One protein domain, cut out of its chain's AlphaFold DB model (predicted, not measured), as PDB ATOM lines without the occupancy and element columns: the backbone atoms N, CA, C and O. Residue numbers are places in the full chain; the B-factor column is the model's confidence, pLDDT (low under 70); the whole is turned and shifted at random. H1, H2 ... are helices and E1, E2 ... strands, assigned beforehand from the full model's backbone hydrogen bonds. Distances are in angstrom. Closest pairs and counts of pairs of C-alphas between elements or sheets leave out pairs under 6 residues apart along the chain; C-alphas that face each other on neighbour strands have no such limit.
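This is residues 344 to 448 of the 450 residues of the protein "Histone deacetylase" of Thermacetogenium phaeum (UniProt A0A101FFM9). One twisted sheet of seven strands forms a wall, with the single helix H1 packed on one face over E4 and E5; long strands E1 to E4 make the longest axis, and shorter E5 to E7 continue the sheet. The printed part has 105 residues, with elements in the order E1 E2 E3 E4 H1 E5 E6 E7. The strands stand in the same order across the sheet, which is mixed. The class is mixed, helices and strands, in two layers, a helix on one face of a sheet; the whole is compact, with a radius of gyration of the C-alphas of 14.5 A and spans of 44 by 29 by 23 A.

Start at E1, residues 345 to 354, a hairpin with E2, residues 359 to 368; N 350 and O 363 are 3.0 A apart, within hydrogen-bond range. E3, residues 376 to 384, and E4, residues 390 to 398, complete a meander, each strand the antiparallel neighbour of the one before; look for N 364 and O 380 at 2.9 A, and N 379 and O 395 at 2.8 A. Next, H1, residues 404 to 419, is on the sheet at a height of 8.6 A, along the strands, at 16 degrees to E4 on the local plane; every O i to N i+4 pair in it is within hydrogen-bond range. E5, residues 426 to 431, is parallel to E4, N 396 and O 428 at 2.9 A; E4, H1 and E5 form a strand-helix-strand unit, two parallel neighbour strands with a helix between, its crossover right-handed. The closest C-alphas of H1 and E5 are those of Tyr 414 and Leu 429, 6.6 A. E6, residues 436 to 441, and E7, residues 446 to 448, make a second meander with E5: N 429 and O 438 are 2.9 A apart, N 441 and O 446 2.9 A.

Find C-alpha 345 at (-26.972, -18.580, 9.972), where E1 begins its 28.1 A; E2 spans 28.6 A, E3 26.2 A, E4 26.3 A and H1 22.6 A. E7 ends at C-alpha 448, (-48.067, 0.293, 13.900).

The C-alphas farthest apart, those of Arg 372 and Ser 387, are 45.0 A apart. The printed part has no cut, no link is long, and no printed residue is under 70 in pLDDT.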
ATOM      1  N   GLU A 344     -25.093 -21.493  12.367       95.81
ATOM      2  CA  GLU A 344     -26.430 -21.088  12.821       95.81
ATOM      3  C   GLU A 344     -27.186 -20.252  11.783       95.81
ATOM      4  O   GLU A 344     -28.426 -20.289  11.741       95.81
ATOM      5  N   PHE A 345     -26.444 -19.512  10.957       97.56
ATOM      6  CA  PHE A 345     -26.972 -18.580   9.972       97.56
ATOM      7  C   PHE A 345     -26.255 -18.712   8.632       97.56
ATOM      8  O   PHE A 345     -25.041 -18.879   8.565       97.56
ATOM      9  N   PHE A 346     -27.025 -18.561   7.561       97.56
ATOM     10  CA  PHE A 346     -26.514 -18.271   6.229       97.56
ATOM     11  C   PHE A 346     -26.671 -16.777   5.960       97.56
ATOM     12  O   PHE A 346     -27.746 -16.230   6.211       97.56
ATOM     13  N   GLU A 347     -25.630 -16.123   5.447       97.56
ATOM     14  CA  GLU A 347     -25.665 -14.695   5.128       97.56
ATOM     15  C   GLU A 347     -25.435 -14.450   3.637       97.56
ATOM     16  O   GLU A 347     -24.585 -15.086   3.011       97.56
ATOM     17  N   SER A 348     -26.167 -13.493   3.077       96.69
ATOM     18  CA  SER A 348     -26.011 -13.050   1.693       96.69
ATOM     19  C   SER A 348     -26.085 -11.525   1.608       96.69
ATOM     20  O   SER A 348     -26.455 -10.824   2.557       96.69
ATOM     21  N   SER A 349     -25.664 -10.965   0.476       97.19
ATOM     22  CA  SER A 349     -25.784  -9.533   0.214       97.19
ATOM     23  C   SER A 349     -26.030  -9.281  -1.260       97.19
ATOM     24  O   SER A 349     -25.468  -9.964  -2.116       97.19
ATOM     25  N   ARG A 350     -26.834  -8.262  -1.552       96.81
ATOM     26  CA  ARG A 350     -27.177  -7.861  -2.917       96.81
ATOM     27  C   ARG A 350     -27.419  -6.363  -3.022       96.81
ATOM     28  O   ARG A 350     -27.524  -5.652  -2.019       96.81
ATOM     29  N   MET A 351     -27.488  -5.894  -4.260       97.31
ATOM     30  CA  MET A 351     -27.882  -4.532  -4.596       97.31
ATOM     31  C   MET A 351     -29.158  -4.574  -5.424       97.31
ATOM     32  O   MET A 351     -29.263  -5.379  -6.346       97.31
ATOM     33  N   ILE A 352     -30.092  -3.689  -5.102       97.25
ATOM     34  CA  ILE A 352     -31.365  -3.535  -5.805       97.25
ATOM     35  C   ILE A 352     -31.451  -2.085  -6.289       97.25
ATOM     36  O   ILE A 352     -31.004  -1.159  -5.606       97.25
ATOM     37  N   TYR A 353     -31.982  -1.881  -7.493       97.38
ATOM     38  CA  TYR A 353     -32.119  -0.555  -8.091       97.38
ATOM     39  C   TYR A 353     -33.570  -0.275  -8.480       97.38
ATOM     40  O   TYR A 353     -34.104  -0.899  -9.383       97.38
ATOM     41  N   TYR A 354     -34.213   0.679  -7.828       97.00
ATOM     42  CA  TYR A 354     -35.573   1.083  -8.169       97.00
ATOM     43  C   TYR A 354     -35.476   2.073  -9.321       97.00
ATOM     44  O   TYR A 354     -35.089   3.225  -9.122       97.00
ATOM     45  N   ASP A 355     -35.723   1.590 -10.533       94.12
ATOM     46  CA  ASP A 355     -35.457   2.302 -11.783       94.12
ATOM     47  C   ASP A 355     -36.339   3.536 -11.966       94.12
ATOM     48  O   ASP A 355     -35.838   4.575 -12.400       94.12
ATOM     49  N   THR A 356     -37.605   3.448 -11.557       90.75
ATOM     50  CA  THR A 356     -38.578   4.534 -11.708       90.75
ATOM     51  C   THR A 356     -38.293   5.684 -10.737       90.75
ATOM     52  O   THR A 356     -38.336   6.850 -11.129       90.75
ATOM     53  N   ASP A 357     -37.895   5.371  -9.500       93.69
ATOM     54  CA  ASP A 357     -37.599   6.376  -8.467       93.69
ATOM     55  C   ASP A 357     -36.102   6.710  -8.328       93.69
ATOM     56  O   ASP A 357     -35.722   7.566  -7.523       93.69
ATOM     57  N   ASN A 358     -35.232   6.044  -9.094       95.88
ATOM     58  CA  ASN A 358     -33.772   6.159  -9.026       95.88
ATOM     59  C   ASN A 358     -33.221   5.965  -7.592       95.88
ATOM     60  O   ASN A 358     -32.386   6.738  -7.106       95.88
ATOM     61  N   ILE A 359     -33.699   4.926  -6.898       97.88
ATOM     62  CA  ILE A 359     -33.250   4.560  -5.543       97.88
ATOM     63  C   ILE A 359     -32.264   3.399  -5.634       97.88
ATOM     64  O   ILE A 359     -32.494   2.416  -6.336       97.88
ATOM     65  N   ARG A 360     -31.159   3.488  -4.889       98.19
ATOM     66  CA  ARG A 360     -30.184   2.395  -4.757       98.19
ATOM     67  C   ARG A 360     -30.305   1.767  -3.384       98.19
ATOM     68  O   ARG A 360     -30.065   2.439  -2.384       98.19
ATOM     69  N   GLU A 361     -30.627   0.489  -3.339       98.25
ATOM     70  CA  GLU A 361     -30.691  -0.295  -2.116       98.25
ATOM     71  C   GLU A 361     -29.489  -1.231  -2.023       98.25
ATOM     72  O   GLU A 361     -29.133  -1.928  -2.973       98.25
ATOM     73  N   GLN A 362     -28.879  -1.260  -0.844       98.44
ATOM     74  CA  GLN A 362     -27.986  -2.332  -0.437       98.44
ATOM     75  C   GLN A 362     -28.694  -3.168   0.617       98.44
ATOM     76  O   GLN A 362     -29.125  -2.633   1.641       98.44
ATOM     77  N   GLN A 363     -28.757  -4.473   0.386       97.94
ATOM     78  CA  GLN A 363     -29.451  -5.392   1.266       97.94
ATOM     79  C   GLN A 363     -28.514  -6.493   1.755       97.94
ATOM     80  O   GLN A 363     -27.681  -7.000   1.001       97.94
ATOM     81  N   GLN A 364     -28.649  -6.834   3.031       98.19
ATOM     82  CA  GLN A 364     -27.975  -7.950   3.678       98.19
ATOM     83  C   GLN A 364     -29.029  -8.844   4.307       98.19
ATOM     84  O   GLN A 364     -29.894  -8.357   5.038       98.19
ATOM     85  N   GLU A 365     -28.938 -10.139   4.058       97.19
ATOM     86  CA  GLU A 365     -29.888 -11.109   4.583       97.19
ATOM     87  C   GLU A 365     -29.176 -12.105   5.480       97.19
ATOM     88  O   GLU A 365     -28.043 -12.502   5.206       97.19
ATOM     89  N   LYS A 366     -29.857 -12.518   6.547       97.88
ATOM     90  CA  LYS A 366     -29.451 -13.619   7.416       97.88
ATOM     91  C   LYS A 366     -30.594 -14.609   7.543       97.88
ATOM     92  O   LYS A 366     -31.687 -14.234   7.966       97.88
ATOM     93  N   ILE A 367     -30.340 -15.867   7.218       98.12
ATOM     94  CA  ILE A 367     -31.318 -16.956   7.283       98.12
ATOM     95  C   ILE A 367     -30.936 -17.883   8.423       98.12
ATOM     96  O   ILE A 367     -29.833 -18.425   8.437       98.12
ATOM     97  N   ARG A 368     -31.845 -18.087   9.378       97.88
ATOM     98  CA  ARG A 368     -31.647 -19.022  10.489       97.88
ATOM     99  C   ARG A 368     -31.692 -20.465   9.979       97.88
ATOM    100  O   ARG A 368     -32.766 -20.974   9.655       97.88
ATOM    101  N   LEU A 369     -30.550 -21.153   9.988       96.88
ATOM    102  CA  LEU A 369     -30.424 -22.550   9.562       96.88
ATOM    103  C   LEU A 369     -30.909 -23.503  10.663       96.88
ATOM    104  O   LEU A 369     -30.156 -23.975  11.517       96.88
ATOM    105  N   CYS A 370     -32.216 -23.764  10.683       95.31
ATOM    106  CA  CYS A 370     -32.829 -24.653  11.664       95.31
ATOM    107  C   CYS A 370     -32.988 -26.077  11.117       95.31
ATOM    108  O   CYS A 370     -33.635 -26.304  10.103       95.31
ATOM    109  N   LYS A 371     -32.520 -27.078  11.871       92.25
ATOM    110  CA  LYS A 371     -32.648 -28.505  11.502       92.25
ATOM    111  C   LYS A 371     -34.081 -29.061  11.583       92.25
ATOM    112  O   LYS A 371     -34.301 -30.222  11.261       92.25
ATOM    113  N   ARG A 372     -35.048 -28.281  12.087       94.06
ATOM    114  CA  ARG A 372     -36.434 -28.727  12.352       94.06
ATOM    115  C   ARG A 372     -37.500 -27.983  11.551       94.06
ATOM    116  O   ARG A 372     -38.648 -28.415  11.545       94.06
ATOM    117  N   CYS A 373     -37.173 -26.832  10.973       95.50
ATOM    118  CA  CYS A 373     -38.138 -25.980  10.284       95.50
ATOM    119  C   CYS A 373     -37.418 -24.995   9.352       95.50
ATOM    120  O   CYS A 373     -36.217 -24.805   9.519       95.50
ATOM    121  N   PRO A 374     -38.138 -24.280   8.475       95.38
ATOM    122  CA  PRO A 374     -37.544 -23.238   7.629       95.38
ATOM    123  C   PRO A 374     -37.019 -21.988   8.375       95.38
ATOM    124  O   PRO A 374     -36.538 -21.055   7.749       95.38
ATOM    125  N   GLY A 375     -37.109 -21.937   9.709       96.69
ATOM    126  CA  GLY A 375     -36.506 -20.871  10.512       96.69
ATOM    127  C   GLY A 375     -37.163 -19.497  10.335       96.69
ATOM    128  O   GLY A 375     -38.389 -19.377  10.259       96.69
ATOM    129  N   TYR A 376     -36.331 -18.459  10.351       98.19
ATOM    130  CA  TYR A 376     -36.701 -17.063  10.135       98.19
ATOM    131  C   TYR A 376     -35.603 -16.350   9.340       98.19
ATOM    132  O   TYR A 376     -34.450 -16.790   9.316       98.19
ATOM    133  N   GLN A 377     -35.971 -15.244   8.704       98.25
ATOM    134  CA  GLN A 377     -35.080 -14.393   7.924       98.25
ATOM    135  C   GLN A 377     -34.960 -13.024   8.596       98.25
ATOM    136  O   GLN A 377     -35.939 -12.490   9.112       98.25
ATOM    137  N   VAL A 378     -33.763 -12.448   8.570       98.56
ATOM    138  CA  VAL A 378     -33.497 -11.058   8.944       98.56
ATOM    139  C   VAL A 378     -32.967 -10.338   7.717       98.56
ATOM    140  O   VAL A 378     -31.979 -10.772   7.135       98.56
ATOM    141  N   ILE A 379     -33.604  -9.239   7.341       98.62
ATOM    142  CA  ILE A 379     -33.229  -8.413   6.198       98.62
ATOM    143  C   ILE A 379     -32.822  -7.051   6.733       98.62
ATOM    144  O   ILE A 379     -33.643  -6.336   7.303       98.62
ATOM    145  N   ARG A 380     -31.564  -6.665   6.544       98.50
ATOM    146  CA  ARG A 380     -31.113  -5.293   6.759       98.50
ATOM    147  C   ARG A 380     -31.024  -4.608   5.407       98.50
ATOM    148  O   ARG A 380     -30.253  -5.035   4.552       98.50
ATOM    149  N   SER A 381     -31.789  -3.540   5.229       98.62
ATOM    150  CA  SER A 381     -31.864  -2.819   3.961       98.62
ATOM    151  C   SER A 381     -31.507  -1.350   4.145       98.62
ATOM    152  O   SER A 381     -31.903  -0.720   5.126       98.62
ATOM    153  N   ARG A 382     -30.712  -0.809   3.219       98.50
ATOM    154  CA  ARG A 382     -30.285   0.590   3.197       98.50
ATOM    155  C   ARG A 382     -30.559   1.194   1.825       98.50
ATOM    156  O   ARG A 382     -29.784   0.973   0.895       98.50
ATOM    157  N   GLY A 383     -31.609   2.006   1.730       98.25
ATOM    158  CA  GLY A 383     -31.991   2.745   0.526       98.25
ATOM    159  C   GLY A 383     -31.404   4.158   0.490       98.25
ATOM    160  O   GLY A 383     -31.620   4.946   1.414       98.25
ATOM    161  N   LEU A 384     -30.679   4.490  -0.581       98.38
ATOM    162  CA  LEU A 384     -30.193   5.830  -0.921       98.38
ATOM    163  C   LEU A 384     -31.110   6.459  -1.977       98.38
ATOM    164  O   LEU A 384     -31.161   5.991  -3.114       98.38
ATOM    165  N   TYR A 385     -31.791   7.535  -1.594       97.75
ATOM    166  CA  TYR A 385     -32.778   8.229  -2.419       97.75
ATOM    167  C   TYR A 385     -32.134   9.372  -3.223       97.75
ATOM    168  O   TYR A 385     -31.115   9.921  -2.787       97.75
ATOM    169  N   PRO A 386     -32.760   9.830  -4.326       96.19
ATOM    170  CA  PRO A 386     -32.246  10.941  -5.140       96.19
ATOM    171  C   PRO A 386     -31.998  12.242  -4.367       96.19
ATOM    172  O   PRO A 386     -31.105  13.012  -4.703       96.19
ATOM    173  N   SER A 387     -32.759  12.477  -3.295       95.62
ATOM    174  CA  SER A 387     -32.588  13.631  -2.402       95.62
ATOM    175  C   SER A 387     -31.302  13.588  -1.562       95.62
ATOM    176  O   SER A 387     -31.035  14.521  -0.809       95.62
ATOM    177  N   GLY A 388     -30.529  12.499  -1.629       95.62
ATOM    178  CA  GLY A 388     -29.405  12.218  -0.737       95.62
ATOM    179  C   GLY A 388     -29.833  11.648   0.619       95.62
ATOM    180  O   GLY A 388     -28.980  11.269   1.422       95.62
ATOM    181  N   ARG A 389     -31.146  11.552   0.881       95.75
ATOM    182  CA  ARG A 389     -31.673  10.900   2.081       95.75
ATOM    183  C   ARG A 389     -31.326   9.415   2.051       95.75
ATOM    184  O   ARG A 389     -31.447   8.759   1.019       95.75
ATOM    185  N   ILE A 390     -30.947   8.888   3.206       97.38
ATOM    186  CA  ILE A 390     -30.769   7.457   3.431       97.38
ATOM    187  C   ILE A 390     -31.878   7.001   4.372       97.38
ATOM    188  O   ILE A 390     -32.214   7.725   5.311       97.38
ATOM    189  N   ARG A 391     -32.447   5.825   4.111       97.44
ATOM    190  CA  ARG A 391     -33.257   5.103   5.094       97.44
ATOM    191  C   ARG A 391     -32.690   3.709   5.288       97.44
ATOM    192  O   ARG A 391     -32.444   3.013   4.304       97.44
ATOM    193  N   THR A 392     -32.503   3.323   6.538       98.31
ATOM    194  CA  THR A 392     -32.002   2.015   6.948       98.31
ATOM    195  C   THR A 392     -33.079   1.305   7.750       98.31
ATOM    196  O   THR A 392     -33.603   1.862   8.710       98.31
ATOM    197  N   ILE A 393     -33.411   0.078   7.374       98.50
ATOM    198  CA  ILE A 393     -34.409  -0.729   8.069       98.50
ATOM    199  C   ILE A 393     -33.836  -2.087   8.446       98.50
ATOM    200  O   ILE A 393     -32.867  -2.559   7.842       98.50
ATOM    201  N   GLN A 394     -34.457  -2.721   9.437       98.62
ATOM    202  CA  GLN A 394     -34.297  -4.148   9.677       98.62
ATOM    203  C   GLN A 394     -35.672  -4.809   9.718       98.62
ATOM    204  O   GLN A 394     -36.523  -4.412  10.506       98.62
ATOM    205  N   ALA A 395     -35.884  -5.819   8.888       98.62
ATOM    206  CA  ALA A 395     -37.097  -6.616   8.871       98.62
ATOM    207  C   ALA A 395     -36.811  -8.046   9.326       98.62
ATOM    208  O   ALA A 395     -35.796  -8.631   8.954       98.62
ATOM    209  N   ILE A 396     -37.702  -8.602  10.139       98.75
ATOM    210  CA  ILE A 396     -37.633  -9.979  10.627       98.75
ATOM    211  C   ILE A 396     -38.864 -10.716  10.102       98.75
ATOM    212  O   ILE A 396     -39.994 -10.318  10.381       98.75
ATOM    213  N   VAL A 397     -38.653 -11.786   9.341       98.44
ATOM    214  CA  VAL A 397     -39.715 -12.598   8.738       98.44
ATOM    215  C   VAL A 397     -39.726 -13.965   9.396       98.44
ATOM    216  O   VAL A 397     -38.790 -14.750   9.233       98.44
ATOM    217  N   LEU A 398     -40.800 -14.278  10.114       97.81
ATOM    218  CA  LEU A 398     -41.035 -15.628  10.612       97.81
ATOM    219  C   LEU A 398     -41.681 -16.481   9.530       97.81
ATOM    220  O   LEU A 398     -42.745 -16.143   9.015       97.81
ATOM    221  N   HIS A 399     -41.086 -17.636   9.233       96.19
ATOM    222  CA  HIS A 399     -41.733 -18.590   8.345       96.19
ATOM    223  C   HIS A 399     -43.010 -19.149   8.993       96.19
ATOM    224  O   HIS A 399     -43.043 -19.432  10.194       96.19
ATOM    225  N   ARG A 400     -44.058 -19.402   8.201       93.94
ATOM    226  CA  ARG A 400     -45.354 -19.914   8.699       93.94
ATOM    227  C   ARG A 400     -45.250 -21.256   9.442       93.94
ATOM    228  O   ARG A 400     -46.059 -21.551  10.314       93.94
ATOM    229  N   ARG A 401     -44.231 -22.056   9.103       94.75
ATOM    230  CA  ARG A 401     -43.900 -23.356   9.723       94.75
ATOM    231  C   ARG A 401     -42.744 -23.285  10.730       94.75
ATOM    232  O   ARG A 401     -42.179 -24.320  11.074       94.75
ATOM    233  N   ALA A 402     -42.348 -22.092  11.177       96.94
ATOM    234  CA  ALA A 402     -41.269 -21.937  12.149       96.94
ATOM    235  C   ALA A 402     -41.594 -22.678  13.459       96.94
ATOM    236  O   ALA A 402     -42.692 -22.555  14.007       96.94
ATOM    237  N   CYS A 403     -40.633 -23.446  13.977       97.75
ATOM    238  CA  CYS A 403     -40.786 -24.149  15.249       97.75
ATOM    239  C   CYS A 403     -40.833 -23.156  16.430       97.75
ATOM    240  O   CYS A 403     -40.347 -22.033  16.288       97.75
ATOM    241  N   PRO A 404     -41.345 -23.552  17.614       98.00
ATOM    242  CA  PRO A 404     -41.465 -22.645  18.762       98.00
ATOM    243  C   PRO A 404     -40.161 -21.939  19.167       98.00
ATOM    244  O   PRO A 404     -40.205 -20.779  19.550       98.00
ATOM    245  N   SER A 405     -39.006 -22.606  19.022       97.94
ATOM    246  CA  SER A 405     -37.685 -22.003  19.287       97.94
ATOM    247  C   SER A 405     -37.403 -20.841  18.339       97.94
ATOM    248  O   SER A 405     -37.147 -19.734  18.787       97.94
ATOM    249  N   CYS A 406     -37.542 -21.063  17.028       98.12
ATOM    250  CA  CYS A 406     -37.314 -20.023  16.026       98.12
ATOM    251  C   CYS A 406     -38.327 -18.878  16.139       98.12
ATOM    252  O   CYS A 406     -37.975 -17.733  15.878       98.12
ATOM    253  N   GLN A 407     -39.569 -19.177  16.538       98.50
ATOM    254  CA  GLN A 407     -40.568 -18.150  16.831       98.50
ATOM    255  C   GLN A 407     -40.151 -17.261  18.003       98.50
ATOM    256  O   GLN A 407     -40.279 -16.044  17.903       98.50
ATOM    257  N   GLU A 408     -39.663 -17.850  19.096       98.31
ATOM    258  CA  GLU A 408     -39.212 -17.067  20.245       98.31
ATOM    259  C   GLU A 408     -37.941 -16.276  19.921       98.31
ATOM    260  O   GLU A 408     -37.928 -15.070  20.142       98.31
ATOM    261  N   GLU A 409     -36.942 -16.908  19.294       98.19
ATOM    262  CA  GLU A 409     -35.690 -16.266  18.855       98.19
ATOM    263  C   GLU A 409     -35.960 -15.014  17.998       98.19
ATOM    264  O   GLU A 409     -35.407 -13.946  18.253       98.19
ATOM    265  N   ALA A 410     -36.854 -15.103  17.006       98.31
ATOM    266  CA  ALA A 410     -37.167 -13.972  16.133       98.31
ATOM    267  C   ALA A 410     -37.931 -12.846  16.852       98.31
ATOM    268  O   ALA A 410     -37.680 -11.664  16.606       98.31
ATOM    269  N   ARG A 411     -38.873 -13.194  17.743       98.44
ATOM    270  CA  ARG A 411     -39.628 -12.211  18.539       98.44
ATOM    271  C   ARG A 411     -38.736 -11.525  19.567       98.44
ATOM    272  O   ARG A 411     -38.901 -10.333  19.813       98.44
ATOM    273  N   GLU A 412     -37.803 -12.258  20.165       98.38
ATOM    274  CA  GLU A 412     -36.795 -11.704  21.063       98.38
ATOM    275  C   GLU A 412     -35.867 -10.752  20.314       98.38
ATOM    276  O   GLU A 412     -35.739  -9.604  20.730       98.38
ATOM    277  N   LEU A 413     -35.369 -11.151  19.140       98.12
ATOM    278  CA  LEU A 413     -34.575 -10.277  18.276       98.12
ATOM    279  C   LEU A 413     -35.311  -8.970  17.934       98.12
ATOM    280  O   LEU A 413     -34.704  -7.899  17.943       98.12
ATOM    281  N   TYR A 414     -36.617  -9.032  17.657       98.25
ATOM    282  CA  TYR A 414     -37.427  -7.831  17.431       98.25
ATOM    283  C   TYR A 414     -37.445  -6.908  18.661       98.25
ATOM    284  O   TYR A 414     -37.173  -5.714  18.536       98.25
ATOM    285  N   ARG A 415     -37.692  -7.460  19.859       97.75
ATOM    286  CA  ARG A 415     -37.681  -6.697  21.122       97.75
ATOM    287  C   ARG A 415     -36.311  -6.086  21.413       97.75
ATOM    288  O   ARG A 415     -36.238  -4.927  21.812       97.75
ATOM    289  N   GLU A 416     -35.238  -6.837  21.185       97.38
ATOM    290  CA  GLU A 416     -33.865  -6.360  21.362       97.38
ATOM    291  C   GLU A 416     -33.545  -5.187  20.437       97.38
ATOM    292  O   GLU A 416     -32.953  -4.207  20.877       97.38
ATOM    293  N   ARG A 417     -33.948  -5.252  19.161       96.31
ATOM    294  CA  ARG A 417     -33.731  -4.140  18.223       96.31
ATOM    295  C   ARG A 417     -34.550  -2.905  18.562       96.31
ATOM    296  O   ARG A 417     -34.076  -1.805  18.324       96.31
ATOM    297  N   ILE A 418     -35.759  -3.055  19.103       96.88
ATOM    298  CA  ILE A 418     -36.521  -1.898  19.595       96.88
ATOM    299  C   ILE A 418     -35.796  -1.244  20.775       96.88
ATOM    300  O   ILE A 418     -35.737  -0.019  20.848       96.88
ATOM    301  N   ALA A 419     -35.250  -2.050  21.692       96.06
ATOM    302  CA  ALA A 419     -34.522  -1.547  22.855       96.06
ATOM    303  C   ALA A 419     -33.195  -0.864  22.477       96.06
ATOM    304  O   ALA A 419     -32.783   0.075  23.156       96.06
ATOM    305  N   ASP A 420     -32.552  -1.320  21.400       95.44
ATOM    306  CA  ASP A 420     -31.317  -0.755  20.856       95.44
ATOM    307  C   ASP A 420     -31.387  -0.622  19.317       95.44
ATOM    308  O   ASP A 420     -30.915  -1.497  18.577       95.44
ATOM    309  N   PRO A 421     -32.015   0.457  18.809       93.81
ATOM    310  CA  PRO A 421     -32.254   0.650  17.382       93.81
ATOM    311  C   PRO A 421     -31.064   1.287  16.647       93.81
ATOM    312  O   PRO A 421     -31.255   1.850  15.569       93.81
ATOM    313  N   GLU A 422     -29.852   1.272  17.216       92.00
ATOM    314  CA  GLU A 422     -28.708   2.040  16.713       92.00
ATOM    315  C   GLU A 422     -28.511   1.891  15.187       92.00
ATOM    316  O   GLU A 422     -28.312   0.803  14.641       92.00
ATOM    317  N   GLY A 423     -28.585   3.019  14.471       92.88
ATOM    318  CA  GLY A 423     -28.404   3.074  13.017       92.88
ATOM    319  C   GLY A 423     -29.587   2.575  12.174       92.88
ATOM    320  O   GLY A 423     -29.416   2.413  10.962       92.88
ATOM    321  N   LEU A 424     -30.758   2.338  12.773       97.44
ATOM    322  CA  LEU A 424     -32.002   1.974  12.093       97.44
ATOM    323  C   LEU A 424     -33.018   3.124  12.157       97.44
ATOM    324  O   LEU A 424     -33.139   3.818  13.162       97.44
ATOM    325  N   ASP A 425     -33.778   3.306  11.080       97.81
ATOM    326  CA  ASP A 425     -34.924   4.216  11.026       97.81
ATOM    327  C   ASP A 425     -36.231   3.485  11.367       97.81
ATOM    328  O   ASP A 425     -37.130   4.067  11.983       97.81
ATOM    329  N   ILE A 426     -36.357   2.224  10.930       98.31
ATOM    330  CA  ILE A 426     -37.576   1.416  11.067       98.31
ATOM    331  C   ILE A 426     -37.218  -0.050  11.312       98.31
ATOM    332  O   ILE A 426     -36.310  -0.594  10.676       98.31
ATOM    333  N   ILE A 427     -37.950  -0.696  12.216       98.56
ATOM    334  CA  ILE A 427     -37.803  -2.115  12.538       98.56
ATOM    335  C   ILE A 427     -39.137  -2.812  12.289       98.56
ATOM    336  O   ILE A 427     -40.164  -2.401  12.831       98.56
ATOM    337  N   TYR A 428     -39.117  -3.884  11.503       98.62
ATOM    338  CA  TYR A 428     -40.302  -4.660  11.161       98.62
ATOM    339  C   TYR A 428     -40.255  -6.077  11.730       98.62
ATOM    340  O   TYR A 428     -39.195  -6.707  11.769       98.62
ATOM    341  N   LEU A 429     -41.426  -6.604  12.082       98.56
ATOM    342  CA  LEU A 429     -41.648  -8.025  12.339       98.56
ATOM    343  C   LEU A 429     -42.883  -8.492  11.569       98.56
ATOM    344  O   LEU A 429     -43.983  -7.997  11.799       98.56
ATOM    345  N   GLN A 430     -42.704  -9.484  10.702       98.50
ATOM    346  CA  GLN A 430     -43.786 -10.221  10.059       98.50
ATOM    347  C   GLN A 430     -43.884 -11.609  10.704       98.50
ATOM    348  O   GLN A 430     -43.128 -12.527  10.380       98.50
ATOM    349  N   ASP A 431     -44.814 -11.758  11.647       98.00
ATOM    350  CA  ASP A 431     -45.102 -13.007  12.349       98.00
ATOM    351  C   ASP A 431     -46.182 -13.790  11.594       98.00
ATOM    352  O   ASP A 431     -47.371 -13.740  11.930       98.00
ATOM    353  N   LYS A 432     -45.768 -14.508  10.539       96.69
ATOM    354  CA  LYS A 432     -46.689 -15.309   9.716       96.69
ATOM    355  C   LYS A 432     -47.471 -16.358  10.527       96.69
ATOM    356  O   LYS A 432     -48.669 -16.489  10.276       96.69
ATOM    357  N   PRO A 433     -46.881 -17.089  11.502       96.19
ATOM    358  CA  PRO A 433     -47.643 -18.009  12.353       96.19
ATOM    359  C   PRO A 433     -48.812 -17.362  13.109       96.19
ATOM    360  O   PRO A 433     -49.842 -18.009  13.295       96.19
ATOM    361  N   GLN A 434     -48.666 -16.109  13.554       96.38
ATOM    362  CA  GLN A 434     -49.720 -15.386  14.279       96.38
ATOM    363  C   GLN A 434     -50.562 -14.450  13.399       96.38
ATOM    364  O   GLN A 434     -51.524 -13.874  13.906       96.38
ATOM    365  N   ASP A 435     -50.241 -14.312  12.108       97.12
ATOM    366  CA  ASP A 435     -50.827 -13.317  11.196       97.12
ATOM    367  C   ASP A 435     -50.764 -11.891  11.777       97.12
ATOM    368  O   ASP A 435     -51.764 -11.162  11.817       97.12
ATOM    369  N   ARG A 436     -49.583 -11.531  12.300       97.31
ATOM    370  CA  ARG A 436     -49.294 -10.214  12.878       97.31
ATOM    371  C   ARG A 436     -48.161  -9.537  12.136       97.31
ATOM    372  O   ARG A 436     -47.137 -10.157  11.846       97.31
ATOM    373  N   TYR A 437     -48.332  -8.247  11.903       98.25
ATOM    374  CA  TYR A 437     -47.293  -7.386  11.366       98.25
ATOM    375  C   TYR A 437     -47.049  -6.232  12.325       98.25
ATOM    376  O   TYR A 437     -48.000  -5.591  12.769       98.25
ATOM    377  N   HIS A 438     -45.782  -5.955  12.607       98.06
ATOM    378  CA  HIS A 438     -45.358  -4.848  13.448       98.06
ATOM    379  C   HIS A 438     -44.374  -3.963  12.689       98.06
ATOM    380  O   HIS A 438     -43.435  -4.459  12.063       98.06
ATOM    381  N   GLN A 439     -44.559  -2.652  12.797       97.75
ATOM    382  CA  GLN A 439     -43.644  -1.634  12.295       97.75
ATOM    383  C   GLN A 439     -43.342  -0.651  13.421       97.75
ATOM    384  O   GLN A 439     -44.213   0.118  13.821       97.75
ATOM    385  N   PHE A 440     -42.101  -0.635  13.895       97.88
ATOM    386  CA  PHE A 440     -41.622   0.328  14.879       97.88
ATOM    387  C   PHE A 440     -40.793   1.414  14.192       97.88
ATOM    388  O   PHE A 440     -39.776   1.119  13.564       97.88
ATOM    389  N   THR A 441     -41.221   2.671  14.308       97.00
ATOM    390  CA  THR A 441     -40.522   3.832  13.736       97.00
ATOM    391  C   THR A 441     -39.705   4.532  14.816       97.00
ATOM    392  O   THR A 441     -40.272   5.085  15.759       97.00
ATOM    393  N   VAL A 442     -38.381   4.566  14.647       95.00
ATOM    394  CA  VAL A 442     -37.427   4.974  15.693       95.00
ATOM    395  C   VAL A 442     -37.562   6.452  16.051       95.00
ATOM    396  O   VAL A 442     -37.694   6.797  17.218       95.00
ATOM    397  N   SER A 443     -37.612   7.337  15.053       89.00
ATOM    398  CA  SER A 443     -37.670   8.791  15.281       89.00
ATOM    399  C   SER A 443     -38.932   9.266  16.007       89.00
ATOM    400  O   SER A 443     -38.964  10.391  16.497       89.00
ATOM    401  N   GLY A 444     -39.991   8.454  15.996       82.31
ATOM    402  CA  GLY A 444     -41.281   8.775  16.602       82.31
ATOM    403  C   GLY A 444     -41.657   7.876  17.776       82.31
ATOM    404  O   GLY A 444     -42.749   8.060  18.299       82.31
ATOM    405  N   GLU A 445     -40.810   6.899  18.130       89.19
ATOM    406  CA  GLU A 445     -41.078   5.865  19.145       89.19
ATOM    407  C   GLU A 445     -42.509   5.305  19.058       89.19
ATOM    408  O   GLU A 445     -43.229   5.184  20.049       89.19
ATOM    409  N   SER A 446     -42.952   5.012  17.833       92.06
ATOM    410  CA  SER A 446     -44.328   4.599  17.549       92.06
ATOM    411  C   SER A 446     -44.359   3.245  16.865       92.06
ATOM    412  O   SER A 446     -43.496   2.933  16.042       92.06
ATOM    413  N   GLU A 447     -45.371   2.456  17.210       92.38
ATOM    414  CA  GLU A 447     -45.577   1.120  16.672       92.38
ATOM    415  C   GLU A 447     -46.926   1.046  15.954       92.38
ATOM    416  O   GLU A 447     -47.971   1.355  16.528       92.38
ATOM    417  N   LEU A 448     -46.891   0.636  14.690       92.00
ATOM    418  CA  LEU A 448     -48.067   0.293  13.900       92.00
ATOM    419  C   LEU A 448     -48.222  -1.225  13.868       92.00
ATOM    420  O   LEU A 448     -47.236  -1.949  13.708       92.00
TER     421      LEU A 448